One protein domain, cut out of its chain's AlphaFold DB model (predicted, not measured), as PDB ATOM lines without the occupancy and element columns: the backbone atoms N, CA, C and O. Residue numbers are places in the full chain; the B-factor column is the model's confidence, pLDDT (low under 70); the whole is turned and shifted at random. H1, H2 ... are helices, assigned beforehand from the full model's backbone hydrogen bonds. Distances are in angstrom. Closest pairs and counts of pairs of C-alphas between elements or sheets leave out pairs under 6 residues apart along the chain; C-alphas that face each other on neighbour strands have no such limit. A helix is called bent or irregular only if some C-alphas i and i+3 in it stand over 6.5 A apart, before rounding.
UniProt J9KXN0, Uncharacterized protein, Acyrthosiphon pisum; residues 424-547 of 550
ATOM      1  N   LYS A 424     337.687 346.270 380.304       71.75
ATOM      2  CA  LYS A 424     336.524 346.719 379.536       71.75
ATOM      3  C   LYS A 424     335.617 347.589 380.402       71.75
ATOM      4  O   LYS A 424     335.596 347.474 381.626       71.75
ATOM      5  N   ARG A 425     334.843 348.456 379.745       66.69
ATOM      6  CA  ARG A 425     333.761 349.188 380.402       66.69
ATOM      7  C   ARG A 425     332.716 348.183 380.881       66.69
ATOM      8  O   ARG A 425     332.462 347.181 380.218       66.69
ATOM      9  N   PHE A 426     332.114 348.466 382.022       68.12
ATOM     10  CA  PHE A 426     331.022 347.677 382.566       68.12
ATOM     11  C   PHE A 426     329.882 348.610 382.948       68.12
ATOM     12  O   PHE A 426     330.079 349.808 383.177       68.12
ATOM     13  N   SER A 427     328.674 348.063 382.974       64.69
ATOM     14  CA  SER A 427     327.508 348.809 383.412       64.69
ATOM     15  C   SER A 427     327.463 348.810 384.936       64.69
ATOM     16  O   SER A 427     327.490 347.753 385.569       64.69
ATOM     17  N   THR A 428     327.323 349.996 385.527       58.06
ATOM     18  CA  THR A 428     327.105 350.155 386.972       58.06
ATOM     19  C   THR A 428     325.803 349.500 387.442       58.06
ATOM     20  O   THR A 428     325.685 349.163 388.619       58.06
ATOM     21  N   THR A 429     324.847 349.276 386.531       56.91
ATOM     22  CA  THR A 429     323.532 348.688 386.825       56.91
ATOM     23  C   THR A 429     323.448 347.190 386.519       56.91
ATOM     24  O   THR A 429     322.578 346.507 387.051       56.91
ATOM     25  N   ARG A 430     324.354 346.620 385.704       65.00
ATOM     26  CA  ARG A 430     324.346 345.180 385.366       65.00
ATOM     27  C   ARG A 430     325.505 344.446 386.031       65.00
ATOM     28  O   ARG A 430     326.621 344.440 385.517       65.00
ATOM     29  N   TRP A 431     325.239 343.755 387.137       65.75
ATOM     30  CA  TRP A 431     326.267 343.035 387.905       65.75
ATOM     31  C   TRP A 431     327.089 342.039 387.078       65.75
ATOM     32  O   TRP A 431     328.311 342.061 387.158       65.75
ATOM     33  N   THR A 432     326.465 341.255 386.198       65.44
ATOM     34  CA  THR A 432     327.173 340.282 385.339       65.44
ATOM     35  C   THR A 432     328.193 340.916 384.388       65.44
ATOM     36  O   THR A 432     329.107 340.234 383.937       65.44
ATOM     37  N   SER A 433     328.109 342.225 384.118       69.56
ATOM     38  CA  SER A 433     329.124 342.929 383.322       69.56
ATOM     39  C   SER A 433     330.474 343.079 384.043       69.56
ATOM     40  O   SER A 433     331.486 343.322 383.390       69.56
ATOM     41  N   HIS A 434     330.516 342.865 385.364       73.81
ATOM     42  CA  HIS A 434     331.750 342.895 386.155       73.81
ATOM     43  C   HIS A 434     332.589 341.615 385.993       73.81
ATOM     44  O   HIS A 434     333.781 341.636 386.294       73.81
ATOM     45  N   ASP A 435     331.996 340.524 385.489       79.06
ATOM     46  CA  ASP A 435     332.650 339.222 385.286       79.06
ATOM     47  C   ASP A 435     333.952 339.359 384.488       79.06
ATOM     48  O   ASP A 435     335.026 338.984 384.950       79.06
ATOM     49  N   GLY A 436     333.883 340.019 383.327       80.31
ATOM     50  CA  GLY A 436     335.045 340.212 382.461       80.31
ATOM     51  C   GLY A 436     336.191 340.970 383.135       80.31
ATOM     52  O   GLY A 436     337.349 340.682 382.866       80.31
ATOM     53  N   ILE A 437     335.897 341.904 384.040       83.62
ATOM     54  CA  ILE A 437     336.930 342.686 384.734       83.62
ATOM     55  C   ILE A 437     337.565 341.885 385.853       83.62
ATOM     56  O   ILE A 437     338.783 341.885 385.978       83.62
ATOM     57  N   LEU A 438     336.756 341.182 386.643       86.31
ATOM     58  CA  LEU A 438     337.258 340.262 387.657       86.31
ATOM     59  C   LEU A 438     338.113 339.157 387.026       86.31
ATOM     60  O   LEU A 438     339.070 338.688 387.646       86.31
ATOM     61  N   ILE A 439     337.808 338.786 385.778       87.56
ATOM     62  CA  ILE A 439     338.665 337.919 384.977       87.56
ATOM     63  C   ILE A 439     340.037 338.548 384.756       87.56
ATOM     64  O   ILE A 439     341.036 337.959 385.156       87.56
ATOM     65  N   VAL A 440     340.080 339.764 384.210       89.56
ATOM     66  CA  VAL A 440     341.339 340.471 383.935       89.56
ATOM     67  C   VAL A 440     342.150 340.746 385.202       89.56
ATOM     68  O   VAL A 440     343.348 340.497 385.196       89.56
ATOM     69  N   ILE A 441     341.524 341.225 386.283       89.25
ATOM     70  CA  ILE A 441     342.220 341.546 387.542       89.25
ATOM     71  C   ILE A 441     342.903 340.303 388.115       89.25
ATOM     72  O   ILE A 441     344.040 340.384 388.553       89.25
ATOM     73  N   ASN A 442     342.225 339.157 388.103       89.94
ATOM     74  CA  ASN A 442     342.773 337.929 388.669       89.94
ATOM     75  C   ASN A 442     343.779 337.239 387.728       89.94
ATOM     76  O   ASN A 442     344.796 336.764 388.212       89.94
ATOM     77  N   GLU A 443     343.548 337.221 386.407       91.12
ATOM     78  CA  GLU A 443     344.498 336.641 385.433       91.12
ATOM     79  C   GLU A 443     345.782 337.474 385.295       91.12
ATOM     80  O   GLU A 443     346.843 336.931 385.009       91.12
ATOM     81  N   LYS A 444     345.690 338.799 385.462       92.81
ATOM     82  CA  LYS A 444     346.798 339.750 385.272       92.81
ATOM     83  C   LYS A 444     347.159 340.478 386.564       92.81
ATOM     84  O   LYS A 444     347.555 341.641 386.522       92.81
ATOM     85  N   TYR A 445     346.999 339.798 387.699       92.44
ATOM     86  CA  TYR A 445     347.148 340.381 389.032       92.44
ATOM     87  C   TYR A 445     348.537 340.989 389.260       92.44
ATOM     88  O   TYR A 445     348.630 342.140 389.675       92.44
ATOM     89  N   SER A 446     349.611 340.269 388.921       92.81
ATOM     90  CA  SER A 446     350.990 340.740 389.121       92.81
ATOM     91  C   SER A 446     351.294 341.975 388.271       92.81
ATOM     92  O   SER A 446     351.724 342.991 388.807       92.81
ATOM     93  N   ALA A 447     350.947 341.951 386.975       93.75
ATOM     94  CA  ALA A 447     351.098 343.130 386.109       93.75
ATOM     95  C   ALA A 447     350.311 344.327 386.631       93.75
ATOM     96  O   ALA A 447     350.719 345.475 386.466       93.75
ATOM     97  N   LEU A 448     349.158 344.067 387.237       92.69
ATOM     98  CA  LEU A 448     348.323 345.115 387.769       92.69
ATOM     99  C   LEU A 448     348.903 345.736 389.043       92.69
ATOM    100  O   LEU A 448     348.889 346.959 389.170       92.69
ATOM    101  N   LEU A 449     349.416 344.912 389.954       92.69
ATOM    102  CA  LEU A 449     350.099 345.368 391.158       92.69
ATOM    103  C   LEU A 449     351.330 346.209 390.793       92.69
ATOM    104  O   LEU A 449     351.410 347.360 391.214       92.69
ATOM    105  N   GLU A 450     352.189 345.700 389.906       93.69
ATOM    106  CA  GLU A 450     353.367 346.430 389.414       93.69
ATOM    107  C   GLU A 450     352.983 347.738 388.709       93.69
ATOM    108  O   GLU A 450     353.662 348.750 388.854       93.69
ATOM    109  N   THR A 451     351.848 347.770 387.997       93.56
ATOM    110  CA  THR A 451     351.369 349.017 387.379       93.56
ATOM    111  C   THR A 451     351.045 350.069 388.430       93.56
ATOM    112  O   THR A 451     351.368 351.242 388.251       93.56
ATOM    113  N   LEU A 452     350.368 349.681 389.513       92.81
ATOM    114  CA  LEU A 452     350.039 350.620 390.579       92.81
ATOM    115  C   LEU A 452     351.295 351.092 391.311       92.81
ATOM    116  O   LEU A 452     351.358 352.267 391.662       92.81
ATOM    117  N   GLU A 453     352.277 350.212 391.507       92.94
ATOM    118  CA  GLU A 453     353.570 350.551 392.112       92.94
ATOM    119  C   GLU A 453     354.378 351.513 391.229       92.94
ATOM    120  O   GLU A 453     354.923 352.502 391.720       92.94
ATOM    121  N   GLU A 454     354.399 351.303 389.909       92.56
ATOM    122  CA  GLU A 454     355.045 352.234 388.975       92.56
ATOM    123  C   GLU A 454     354.362 353.613 389.009       92.56
ATOM    124  O   GLU A 454     355.037 354.642 388.983       92.56
ATOM    125  N   ILE A 455     353.028 353.655 389.125       91.00
ATOM    126  CA  ILE A 455     352.266 354.911 389.216       91.00
ATOM    127  C   ILE A 455     352.456 355.601 390.575       91.00
ATOM    128  O   ILE A 455     352.505 356.827 390.615       91.00
ATOM    129  N   SER A 456     352.549 354.862 391.685       90.06
ATOM    130  CA  SER A 456     352.722 355.468 393.013       90.06
ATOM    131  C   SER A 456     354.092 356.122 393.181       90.06
ATOM    132  O   SER A 456     354.197 357.160 393.829       90.06
ATOM    133  N   VAL A 457     355.128 355.555 392.559       87.81
ATOM    134  CA  VAL A 457     356.509 356.062 392.622       87.81
ATOM    135  C   VAL A 457     356.812 357.067 391.498       87.81
ATOM    136  O   VAL A 457     357.858 357.725 391.509       87.81
ATOM    137  N   ALA A 458     355.911 357.231 390.525       81.50
ATOM    138  CA  ALA A 458     356.094 358.175 389.434       81.50
ATOM    139  C   ALA A 458     356.255 359.610 389.970       81.50
ATOM    140  O   ALA A 458     355.332 360.209 390.514       81.50
ATOM    141  N   ASN A 459     357.432 360.203 389.750       66.94
ATOM    142  CA  ASN A 459     357.714 361.616 390.038       66.94
ATOM    143  C   ASN A 459     357.116 362.553 388.970       66.94
ATOM    144  O   ASN A 459     357.744 363.529 388.551       66.94
ATOM    145  N   ASP A 460     355.919 362.236 388.479       69.44
ATOM    146  CA  ASP A 460     355.184 363.120 387.590       69.44
ATOM    147  C   ASP A 460     354.406 364.184 388.391       69.44
ATOM    148  O   ASP A 460     354.398 364.225 389.623       69.44
ATOM    149  N   SER A 461     353.811 365.151 387.694       61.59
ATOM    150  CA  SER A 461     353.073 366.244 388.336       61.59
ATOM    151  C   SER A 461     351.724 365.815 388.940       61.59
ATOM    152  O   SER A 461     351.019 366.675 389.470       61.59
ATOM    153  N   ASP A 462     351.332 364.536 388.848       79.25
ATOM    154  CA  ASP A 462     350.007 364.031 389.230       79.25
ATOM    155  C   ASP A 462     350.038 363.314 390.593       79.25
ATOM    156  O   ASP A 462     349.858 362.102 390.726       79.25
ATOM    157  N   ARG A 463     350.239 364.107 391.653       82.25
ATOM    158  CA  ARG A 463     350.248 363.615 393.045       82.25
ATOM    159  C   ARG A 463     348.942 362.929 393.454       82.25
ATOM    160  O   ARG A 463     348.959 362.059 394.324       82.25
ATOM    161  N   GLU A 464     347.814 363.322 392.861       85.00
ATOM    162  CA  GLU A 464     346.520 362.686 393.127       85.00
ATOM    163  C   GLU A 464     346.496 361.259 392.579       85.00
ATOM    164  O   GLU A 464     346.036 360.347 393.273       85.00
ATOM    165  N   ALA A 465     347.032 361.035 391.375       85.69
ATOM    166  CA  ALA A 465     347.144 359.696 390.813       85.69
ATOM    167  C   ALA A 465     348.078 358.798 391.632       85.69
ATOM    168  O   ALA A 465     347.696 357.663 391.917       85.69
ATOM    169  N   ALA A 466     349.236 359.310 392.060       87.44
ATOM    170  CA  ALA A 466     350.178 358.563 392.896       87.44
ATOM    171  C   ALA A 466     349.545 358.145 394.236       87.44
ATOM    172  O   ALA A 466     349.508 356.962 394.571       87.44
ATOM    173  N   SER A 467     348.925 359.091 394.953       87.62
ATOM    174  CA  SER A 467     348.232 358.795 396.216       87.62
ATOM    175  C   SER A 467     347.046 357.844 396.023       87.62
ATOM    176  O   SER A 467     346.784 356.969 396.851       87.62
ATOM    177  N   THR A 468     346.310 357.972 394.915       87.75
ATOM    178  CA  THR A 468     345.223 357.040 394.598       87.75
ATOM    179  C   THR A 468     345.764 355.637 394.322       87.75
ATOM    180  O   THR A 468     345.163 354.670 394.787       87.75
ATOM    181  N   ALA A 469     346.899 355.510 393.630       89.81
ATOM    182  CA  ALA A 469     347.548 354.228 393.381       89.81
ATOM    183  C   ALA A 469     347.993 353.551 394.686       89.81
ATOM    184  O   ALA A 469     347.644 352.394 394.891       89.81
ATOM    185  N   GLU A 470     348.627 354.267 395.619       90.19
ATOM    186  CA  GLU A 470     348.980 353.732 396.952       90.19
ATOM    187  C   GLU A 470     347.751 353.223 397.724       90.19
ATOM    188  O   GLU A 470     347.735 352.122 398.288       90.19
ATOM    189  N   ASN A 471     346.665 353.999 397.693       87.38
ATOM    190  CA  ASN A 471     345.393 353.601 398.294       87.38
ATOM    191  C   ASN A 471     344.767 352.373 397.611       87.38
ATOM    192  O   ASN A 471     343.995 351.649 398.240       87.38
ATOM    193  N   LEU A 472     345.037 352.143 396.326       89.06
ATOM    194  CA  LEU A 472     344.582 350.949 395.612       89.06
ATOM    195  C   LEU A 472     345.495 349.748 395.872       89.06
ATOM    196  O   LEU A 472     344.963 348.650 396.011       89.06
ATOM    197  N   ILE A 473     346.810 349.951 396.021       90.69
ATOM    198  CA  ILE A 473     347.774 348.914 396.422       90.69
ATOM    199  C   ILE A 473     347.358 348.330 397.771       90.69
ATOM    200  O   ILE A 473     347.104 347.136 397.866       90.69
ATOM    201  N   SER A 474     347.169 349.177 398.787       89.06
ATOM    202  CA  SER A 474     346.742 348.720 400.123       89.06
ATOM    203  C   SER A 474     345.414 347.949 400.120       89.06
ATOM    204  O   SER A 474     345.183 347.105 400.984       89.06
ATOM    205  N   LYS A 475     344.533 348.209 399.146       86.75
ATOM    206  CA  LYS A 475     343.281 347.463 398.977       86.75
ATOM    207  C   LYS A 475     343.501 346.137 398.271       86.75
ATOM    208  O   LYS A 475     343.027 345.127 398.778       86.75
ATOM    209  N   ILE A 476     344.172 346.129 397.117       88.19
ATOM    210  CA  ILE A 476     344.326 344.925 396.293       88.19
ATOM    211  C   ILE A 476     345.180 343.866 396.998       88.19
ATOM    212  O   ILE A 476     344.875 342.684 396.888       88.19
ATOM    213  N   THR A 477     346.153 344.278 397.817       90.62
ATOM    214  CA  THR A 477     346.961 343.355 398.625       90.62
ATOM    215  C   THR A 477     346.247 342.828 399.870       90.62
ATOM    216  O   THR A 477     346.706 341.853 400.458       90.62
ATOM    217  N   SER A 478     345.110 343.411 400.267       89.62
ATOM    218  CA  SER A 478     344.365 342.943 401.440       89.62
ATOM    219  C   SER A 478     343.691 341.592 401.188       89.62
ATOM    220  O   SER A 478     343.037 341.376 400.160       89.62
ATOM    221  N   PHE A 479     343.757 340.688 402.168       87.69
ATOM    222  CA  PHE A 479     343.064 339.400 402.098       87.69
ATOM    223  C   PHE A 479     341.553 339.564 401.892       87.69
ATOM    224  O   PHE A 479     340.947 338.848 401.097       87.69
ATOM    225  N   GLN A 480     340.942 340.562 402.541       84.81
ATOM    226  CA  GLN A 480     339.517 340.866 402.385       84.81
ATOM    227  C   GLN A 480     339.146 341.158 400.924       84.81
ATOM    228  O   GLN A 480     338.124 340.666 400.442       84.81
ATOM    229  N   PHE A 481     339.957 341.942 400.208       84.88
ATOM    230  CA  PHE A 481     339.704 342.224 398.798       84.88
ATOM    231  C   PHE A 481     339.820 340.960 397.949       84.88
ATOM    232  O   PHE A 481     338.918 340.680 397.158       84.88
ATOM    233  N   ASN A 482     340.884 340.180 398.140       88.00
ATOM    234  CA  ASN A 482     341.122 338.960 397.370       88.00
ATOM    235  C   ASN A 482     340.027 337.911 397.602       88.00
ATOM    236  O   ASN A 482     339.517 337.331 396.640       88.00
ATOM    237  N   LEU A 483     339.566 337.765 398.847       88.62
ATOM    238  CA  LEU A 483     338.429 336.919 399.203       88.62
ATOM    239  C   LEU A 483     337.166 337.338 398.444       88.62
ATOM    240  O   LEU A 483     336.487 336.507 397.841       88.62
ATOM    241  N   MET A 484     336.852 338.638 398.438       86.19
ATOM    242  CA  MET A 484     335.678 339.161 397.734       86.19
ATOM    243  C   MET A 484     335.810 339.031 396.215       86.19
ATOM    244  O   MET A 484     334.848 338.651 395.548       86.19
ATOM    245  N   MET A 485     336.990 339.297 395.652       86.75
ATOM    246  CA  MET A 485     337.269 339.122 394.228       86.75
ATOM    247  C   MET A 485     337.001 337.674 393.795       86.75
ATOM    248  O   MET A 485     336.252 337.445 392.841       86.75
ATOM    249  N   LEU A 486     337.562 336.696 394.512       89.19
ATOM    250  CA  LEU A 486     337.371 335.273 394.221       89.19
ATOM    251  C   LEU A 486     335.920 334.830 394.442       89.19
ATOM    252  O   LEU A 486     335.375 334.075 393.634       89.19
ATOM    253  N   PHE A 487     335.259 335.352 395.478       88.75
ATOM    254  CA  PHE A 487     333.841 335.106 395.734       88.75
ATOM    255  C   PHE A 487     332.965 335.541 394.554       88.75
ATOM    256  O   PHE A 487     332.198 334.737 394.014       88.75
ATOM    257  N   PHE A 488     333.120 336.787 394.096       85.56
ATOM    258  CA  PHE A 488     332.361 337.303 392.959       85.56
ATOM    259  C   PHE A 488     332.706 336.579 391.658       85.56
ATOM    260  O   PHE A 488     331.799 336.294 390.878       85.56
ATOM    261  N   ARG A 489     333.972 336.195 391.440       88.00
ATOM    262  CA  ARG A 489     334.350 335.347 390.297       88.00
ATOM    263  C   ARG A 489     333.581 334.032 390.278       88.00
ATOM    264  O   ARG A 489     333.069 333.647 389.229       88.00
ATOM    265  N   LYS A 490     333.466 333.345 391.418       89.50
ATOM    266  CA  LYS A 490     332.700 332.090 391.500       89.50
ATOM    267  C   LYS A 490     331.215 332.312 391.211       89.50
ATOM    268  O   LYS A 490     330.631 331.553 390.439       89.50
ATOM    269  N   ILE A 491     330.623 333.373 391.766       89.00
ATOM    270  CA  ILE A 491     329.217 333.729 391.510       89.00
ATOM    271  C   ILE A 491     328.988 334.028 390.026       89.00
ATOM    272  O   ILE A 491     328.042 333.506 389.431       89.00
ATOM    273  N   PHE A 492     329.834 334.848 389.403       87.06
ATOM    274  CA  PHE A 492     329.669 335.225 387.999       87.06
ATOM    275  C   PHE A 492     329.965 334.074 387.038       87.06
ATOM    276  O   PHE A 492     329.229 333.895 386.069       87.06
ATOM    277  N   ALA A 493     330.902 333.182 387.362       88.50
ATOM    278  CA  ALA A 493     331.126 331.962 386.587       88.50
ATOM    279  C   ALA A 493     329.880 331.051 386.503       88.50
ATOM    280  O   ALA A 493     329.748 330.265 385.556       88.50
ATOM    281  N   ILE A 494     328.968 331.141 387.479       90.44
ATOM    282  CA  ILE A 494     327.668 330.456 387.477       90.44
ATOM    283  C   ILE A 494     326.612 331.318 386.773       90.44
ATOM    284  O   ILE A 494     326.008 330.897 385.786       90.44
ATOM    285  N   THR A 495     326.397 332.534 387.274       88.56
ATOM    286  CA  THR A 495     325.257 333.385 386.900       88.56
ATOM    287  C   THR A 495     325.381 333.986 385.504       88.56
ATOM    288  O   THR A 495     324.374 334.108 384.809       88.56
ATOM    289  N   THR A 496     326.592 334.300 385.033       85.69
ATOM    290  CA  THR A 496     326.800 334.874 383.697       85.69
ATOM    291  C   THR A 496     326.404 333.897 382.592       85.69
ATOM    292  O   THR A 496     325.827 334.318 381.593       85.69
ATOM    293  N   LYS A 497     326.652 332.591 382.772       86.25
ATOM    294  CA  LYS A 497     326.269 331.563 381.787       86.25
ATOM    295  C   LYS A 497     324.755 331.508 381.601       86.25
ATOM    296  O   LYS A 497     324.278 331.566 380.473       86.25
ATOM    297  N   VAL A 498     324.017 331.464 382.711       88.12
ATOM    298  CA  VAL A 498     322.549 331.482 382.694       88.12
ATOM    299  C   VAL A 498     322.042 332.796 382.113       88.12
ATOM    300  O   VAL A 498     321.230 332.784 381.201       88.12
ATOM    301  N   SER A 499     322.579 333.928 382.571       86.12
ATOM    302  CA  SER A 499     322.189 335.259 382.098       86.12
ATOM    303  C   SER A 499     322.336 335.413 380.581       86.12
ATOM    304  O   SER A 499     321.409 335.888 379.932       86.12
ATOM    305  N   ARG A 500     323.466 334.976 380.004       84.94
ATOM    306  CA  ARG A 500     323.685 335.004 378.549       84.94
ATOM    307  C   ARG A 500     322.718 334.077 377.819       84.94
ATOM    308  O   ARG A 500     322.161 334.489 376.813       84.94
ATOM    309  N   TYR A 501     322.496 332.868 378.338       85.88
ATOM    310  CA  TYR A 501     321.576 331.908 377.728       85.88
ATOM    311  C   TYR A 501     320.132 332.418 377.703       85.88
ATOM    312  O   TYR A 501     319.472 332.352 376.678       85.88
ATOM    313  N   LEU A 502     319.653 332.997 378.808       80.62
ATOM    314  CA  LEU A 502     318.298 333.550 378.891       80.62
ATOM    315  C   LEU A 502     318.074 334.759 377.966       80.62
ATOM    316  O   LEU A 502     316.934 335.156 377.748       80.62
ATOM    317  N   GLN A 503     319.148 335.358 377.446       81.06
ATOM    318  CA  GLN A 503     319.110 336.493 376.525       81.06
ATOM    319  C   GLN A 503     319.297 336.082 375.055       81.06
ATOM    320  O   GLN A 503     319.309 336.955 374.187       81.06
ATOM    321  N   THR A 504     319.462 334.789 374.745       78.62
ATOM    322  CA  THR A 504     319.572 334.346 373.350       78.62
ATOM    323  C   THR A 504     318.213 334.406 372.652       78.62
ATOM    324  O   THR A 504     317.162 334.186 373.254       78.62
ATOM    325  N   LYS A 505     318.225 334.690 371.344       70.81
ATOM    326  CA  LYS A 505     317.006 334.715 370.513       70.81
ATOM    327  C   LYS A 505     316.383 333.324 370.328       70.81
ATOM    328  O   LYS A 505     315.209 333.211 369.996       70.81
ATOM    329  N   GLU A 506     317.177 332.279 370.547       79.25
ATOM    330  CA  GLU A 506     316.853 330.867 370.324       79.25
ATOM    331  C   GLU A 506     316.767 330.112 371.658       79.25
ATOM    332  O   GLU A 506     317.311 329.020 371.821       79.25
ATOM    333  N   ILE A 507     316.140 330.728 372.663       75.56
ATOM    334  CA  ILE A 507     316.004 330.123 373.986       75.56
ATOM    335  C   ILE A 507     315.158 328.839 373.920       75.56
ATOM    336  O   ILE A 507     314.028 328.844 373.430       75.56
ATOM    337  N   ASP A 508     315.691 327.739 374.454       79.81
ATOM    338  CA  ASP A 508     314.930 326.520 374.724       79.81
ATOM    339  C   ASP A 508     314.512 326.516 376.197       79.81
ATOM    340  O   ASP A 508     315.345 326.624 377.100       79.81
ATOM    341  N   PHE A 509     313.207 326.420 376.456       75.12
ATOM    342  CA  PHE A 509     312.674 326.548 377.814       75.12
ATOM    343  C   PHE A 509     313.099 325.401 378.736       75.12
ATOM    344  O   PHE A 509     313.320 325.633 379.924       75.12
ATOM    345  N   VAL A 510     313.251 324.180 378.215       72.69
ATOM    346  CA  VAL A 510     313.671 323.025 379.023       72.69
ATOM    347  C   VAL A 510     315.127 323.202 379.445       72.69
ATOM    348  O   VAL A 510     315.468 323.055 380.618       72.69
ATOM    349  N   GLN A 511     315.981 323.600 378.509       80.50
ATOM    350  CA  GLN A 511     317.374 323.917 378.771       80.50
ATOM    351  C   GLN A 511     317.521 325.140 379.689       80.50
ATOM    352  O   GLN A 511     318.388 325.135 380.561       80.50
ATOM    353  N   ALA A 512     316.670 326.161 379.546       78.19
ATOM    354  CA  ALA A 512     316.647 327.326 380.429       78.19
ATOM    355  C   ALA A 512     316.340 326.927 381.879       78.19
ATOM    356  O   ALA A 512     317.074 327.324 382.784       78.19
ATOM    357  N   ILE A 513     315.307 326.105 382.096       80.44
ATOM    358  CA  ILE A 513     314.945 325.585 383.423       80.44
ATOM    359  C   ILE A 513     316.101 324.765 384.000       80.44
ATOM    360  O   ILE A 513     316.554 325.050 385.107       80.44
ATOM    361  N   ASN A 514     316.660 323.837 383.219       88.12
ATOM    362  CA  ASN A 514     317.805 323.034 383.647       88.12
ATOM    363  C   ASN A 514     319.006 323.908 384.050       88.12
ATOM    364  O   ASN A 514     319.654 323.651 385.064       88.12
ATOM    365  N   LEU A 515     319.313 324.958 383.283       88.56
ATOM    366  CA  LEU A 515     320.403 325.885 383.597       88.56
ATOM    367  C   LEU A 515     320.141 326.687 384.875       88.56
ATOM    368  O   LEU A 515     321.073 326.898 385.655       88.56
ATOM    369  N   ILE A 516     318.897 327.115 385.101       90.56
ATOM    370  CA  ILE A 516     318.486 327.803 386.329       90.56
ATOM    371  C   ILE A 516     318.626 326.867 387.533       90.56
ATOM    372  O   ILE A 516     319.225 327.265 388.532       90.56
ATOM    373  N   ASP A 517     318.154 325.624 387.434       90.94
ATOM    374  CA  ASP A 517     318.238 324.644 388.519       90.94
ATOM    375  C   ASP A 517     319.688 324.277 388.846       90.94
ATOM    376  O   ASP A 517     320.087 324.273 390.013       90.94
ATOM    377  N   VAL A 518     320.523 324.060 387.826       93.81
ATOM    378  CA  VAL A 518     321.963 323.828 388.015       93.81
ATOM    379  C   VAL A 518     322.627 325.034 388.679       93.81
ATOM    380  O   VAL A 518     323.422 324.864 389.606       93.81
ATOM    381  N   ALA A 519     322.321 326.256 388.242       93.06
ATOM    382  CA  ALA A 519     322.882 327.454 388.855       93.06
ATOM    383  C   ALA A 519     322.433 327.624 390.309       93.06
ATOM    384  O   ALA A 519     323.264 327.919 391.167       93.06
ATOM    385  N   LYS A 520     321.152 327.380 390.594       91.56
ATOM    386  CA  LYS A 520     320.591 327.401 391.945       91.56
ATOM    387  C   LYS A 520     321.307 326.403 392.850       91.56
ATOM    388  O   LYS A 520     321.785 326.803 393.907       91.56
ATOM    389  N   ASN A 521     321.438 325.148 392.425       92.62
ATOM    390  CA  ASN A 521     322.098 324.108 393.214       92.62
ATOM    391  C   ASN A 521     323.566 324.462 393.489       92.62
ATOM    392  O   ASN A 521     323.987 324.453 394.638       92.62
ATOM    393  N   ARG A 522     324.312 324.925 392.477       93.25
ATOM    394  CA  ARG A 522     325.709 325.356 392.666       93.25
ATOM    395  C   ARG A 522     325.850 326.534 393.632       93.25
ATOM    396  O   ARG A 522     326.810 326.588 394.394       93.25
ATOM    397  N   LEU A 523     324.917 327.489 393.603       91.25
ATOM    398  CA  LEU A 523     324.904 328.604 394.553       91.25
ATOM    399  C   LEU A 523     324.544 328.141 395.971       91.25
ATOM    400  O   LEU A 523     325.092 328.679 396.928       91.25
ATOM    401  N   ILE A 524     323.657 327.153 396.119       88.94
ATOM    402  CA  ILE A 524     323.339 326.533 397.414       88.94
ATOM    403  C   ILE A 524     324.568 325.806 397.970       88.94
ATOM    404  O   ILE A 524     324.933 326.042 399.120       88.94
ATOM    405  N   ASP A 525     325.260 325.016 397.150       89.44
ATOM    406  CA  ASP A 525     326.477 324.304 397.553       89.44
ATOM    407  C   ASP A 525     327.570 325.280 398.011       89.44
ATOM    408  O   ASP A 525     328.199 325.079 399.050       89.44
ATOM    409  N   MET A 526     327.743 326.400 397.300       89.88
ATOM    410  CA  MET A 526     328.667 327.471 397.700       89.88
ATOM    411  C   MET A 526     328.315 328.118 399.046       89.88
ATOM    412  O   MET A 526     329.202 328.658 399.703       89.88
ATOM    413  N   ARG A 527     327.039 328.101 399.453       86.50
ATOM    414  CA  ARG A 527     326.580 328.648 400.741       86.50
ATOM    415  C   ARG A 527     326.782 327.680 401.908       86.50
ATOM    416  O   ARG A 527     326.554 328.083 403.047       86.50
ATOM    417  N   SER A 528     327.181 326.435 401.648       89.31
ATOM    418  CA  SER A 528     327.510 325.469 402.698       89.31
ATOM    419  C   SER A 528     328.769 325.877 403.473       89.31
ATOM    420  O   SER A 528     329.600 326.650 402.990       89.31
ATOM    421  N   GLU A 529     328.944 325.322 404.676       87.56
ATOM    422  CA  GLU A 529     330.155 325.540 405.475       87.56
ATOM    423  C   GLU A 529     331.416 325.099 404.715       87.56
ATOM    424  O   GLU A 529     332.433 325.791 404.748       87.56
ATOM    425  N   GLN A 530     331.329 323.994 403.967       90.06
ATOM    426  CA  GLN A 530     332.423 323.526 403.121       90.06
ATOM    427  C   GLN A 530     332.709 324.506 401.980       90.06
ATOM    428  O   GLN A 530     333.857 324.876 401.778       90.06
ATOM    429  N   GLY A 531     331.676 325.006 401.293       89.94
ATOM    430  CA  GLY A 531     331.842 326.004 400.231       89.94
ATOM    431  C   GLY A 531     332.504 327.299 400.724       89.94
ATOM    432  O   GLY A 531     333.308 327.897 400.004       89.94
ATOM    433  N   CYS A 532     332.215 327.700 401.967       89.38
ATOM    434  CA  CYS A 532     332.885 328.814 402.635       89.38
ATOM    435  C   CYS A 532     334.366 328.506 402.915       89.38
ATOM    436  O   CYS A 532     335.229 329.308 402.554       89.38
ATOM    437  N   LYS A 533     334.673 327.332 403.487       92.25
ATOM    438  CA  LYS A 533     336.056 326.883 403.736       92.25
ATOM    439  C   LYS A 533     336.865 326.823 402.439       92.25
ATOM    440  O   LYS A 533     337.910 327.457 402.357       92.25
ATOM    441  N   ASP A 534     336.319 326.207 401.393       93.06
ATOM    442  CA  ASP A 534     336.964 326.099 400.079       93.06
ATOM    443  C   ASP A 534     337.281 327.471 399.467       93.06
ATOM    444  O   ASP A 534     338.281 327.642 398.772       93.06
ATOM    445  N   LEU A 535     336.412 328.466 399.672       93.25
ATOM    446  CA  LEU A 535     336.652 329.833 399.211       93.25
ATOM    447  C   LEU A 535     337.791 330.503 399.992       93.25
ATOM    448  O   LEU A 535     338.645 331.150 399.382       93.25
ATOM    449  N   VAL A 536     337.804 330.356 401.318       92.94
ATOM    450  CA  VAL A 536     338.865 330.904 402.174       92.94
ATOM    451  C   VAL A 536     340.205 330.253 401.843       92.94
ATOM    452  O   VAL A 536     341.183 330.967 401.639       92.94
ATOM    453  N   ASP A 537     340.246 328.931 401.698       94.00
ATOM    454  CA  ASP A 537     341.470 328.189 401.385       94.00
ATOM    455  C   ASP A 537     342.011 328.546 399.996       94.00
ATOM    456  O   ASP A 537     343.205 328.791 399.841       94.00
ATOM    457  N   GLN A 538     341.140 328.693 398.992       93.62
ATOM    458  CA  GLN A 538     341.551 329.207 397.679       93.62
ATOM    459  C   GLN A 538     342.096 330.633 397.748       93.62
ATOM    460  O   GLN A 538     343.008 330.973 397.001       93.62
ATOM    461  N   THR A 539     341.559 331.465 398.642       93.38
ATOM    462  CA  THR A 539     342.074 332.824 398.841       93.38
ATOM    463  C   THR A 539     343.452 332.798 399.487       93.38
ATOM    464  O   THR A 539     344.332 333.523 399.041       93.38
ATOM    465  N   LYS A 540     343.680 331.925 400.474       93.31
ATOM    466  CA  LYS A 540     345.005 331.733 401.078       93.31
ATOM    467  C   LYS A 540     346.031 331.261 400.055       93.31
ATOM    468  O   LYS A 540     347.112 331.831 399.979       93.31
ATOM    469  N   LEU A 541     345.675 330.277 399.226       93.75
ATOM    470  CA  LEU A 541     346.535 329.815 398.133       93.75
ATOM    471  C   LEU A 541     346.868 330.955 397.166       93.75
ATOM    472  O   LEU A 541     348.037 331.179 396.874       93.75
ATOM    473  N   PHE A 542     345.862 331.727 396.751       92.88
ATOM    474  CA  PHE A 542     346.065 332.894 395.896       92.88
ATOM    475  C   PHE A 542     346.992 333.940 396.540       92.88
ATOM    476  O   PHE A 542     347.860 334.490 395.861       92.88
ATOM    477  N   SER A 543     346.841 334.204 397.842       90.81
ATOM    478  CA  SER A 543     347.723 335.110 398.585       90.81
ATOM    479  C   SER A 543     349.164 334.603 398.617       90.81
ATOM    480  O   SER A 543     350.075 335.384 398.361       90.81
ATOM    481  N   ILE A 544     349.376 333.306 398.854       90.56
ATOM    482  CA  ILE A 544     350.711 332.688 398.849       90.56
ATOM    483  C   ILE A 544     351.353 332.796 397.460       90.56
ATOM    484  O   ILE A 544     352.497 333.226 397.351       90.56
ATOM    485  N   GLU A 545     350.615 332.461 396.396       89.75
ATOM    486  CA  GLU A 545     351.099 332.535 395.009       89.75
ATOM    487  C   GLU A 545     351.516 333.954 394.598       89.75
ATOM    488  O   GLU A 545     352.443 334.122 393.807       89.75
ATOM    489  N   ASN A 546     350.859 334.976 395.153       87.69
ATOM    490  CA  ASN A 546     351.122 336.383 394.850       87.69
ATOM    491  C   ASN A 546     351.943 337.104 395.935       87.69
ATOM    492  O   ASN A 546     352.033 338.330 395.905       87.69
ATOM    493  N   ASN A 547     352.554 336.369 396.874       86.19
ATOM    494  CA  ASN A 547     353.364 336.909 397.977       86.19
ATOM    495  C   ASN A 547     352.646 337.984 398.825       86.19
ATOM    496  O   ASN A 547     353.243 338.982 399.228       86.19
TER     497      ASN A 547
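What this domain is: This is residues 424 to 547 of the 550 residues of an uncharacterized protein of Acyrthosiphon pisum (UniProt J9KXN0). Two helical hairpins make a wide, loosely built V: H2 with H3 forms one arm, H4 with H5 the other, and the corner lies where H3 leads into H4. H1 packs on H4 on the inner side of the V, and H6 crosses the first part of H4 on the outer side. The printed part has 124 residues with six named helices, H1 to H6 in order along the chain, and no named strand; the class is all helix. The whole is loose, with a radius of gyration of the C-alphas of 18.1 A, and only just flat, spanning 60 by 36 by 20 A.

How they stand to each other: H1, residues 431 to 443, and H4, residues 479 to 502, touch at a steep tilt of 52 degrees, opposite ways; their closest C-alphas, those of Thr 432 and Thr 496, are 5.7 A apart. H2, residues 445 to 457, and H3, residues 463 to 476, form a helical hairpin at a shallow tilt of 33 degrees, only just short of steep, with the closest C-alphas, of Ser 456 and Ala 466, 4.0 A apart. H3 and H4 are close but not clearly touching, about perpendicular at 82 degrees, and their closest C-alphas, of Lys 475 and Phe 481, are 6.3 A apart. H4 is the hub, touching three helices, and has a kink of 34 degrees near residue 494. With residues 491 to 502 alone it touches H5, residues 509 to 526; this helical hairpin has a shallow tilt of 14 degrees, and the closest C-alphas, of Ile 494 and Ala 519, are 5.8 A apart. With residues 479 to 487 alone H4 touches H6, residues 529 to 545, at a steep tilt of 63 degrees, opposite ways; the closest C-alphas, of Leu 483 and Thr 539, are 5.5 A apart. H1 and H6 are apart. Every O i to N i+4 pair is within hydrogen-bond range in H2, H5 and H6, against 6 of 9 in H1, 9 of 10 in H3 and 18 of 20 in H4.

Where its parts are: H1 begins at C-alpha 431, (326.267, 343.035, 387.905), and is only just irregular: C-alphas 433 and 436 are 6.6 A apart. H2 measures 18.6 A from first to last C-alpha and H3 19.9 A. H4 is 34.4 A long and ends at C-alpha 502, (318.298, 333.550, 378.891). H5 measures 25.5 A and H6 24.4 A, ending at C-alpha 545, (351.099, 332.535, 395.009).

The domain as a whole: The C-alphas farthest apart, of Asn 459 and Val 510, are 59.6 A apart. Residues 503 to 510 stand free. The printed part has no cut and no long link. The mean pLDDT of the printed part is 85.4, and residues 425 to 433 and 459 to 461 are under 70.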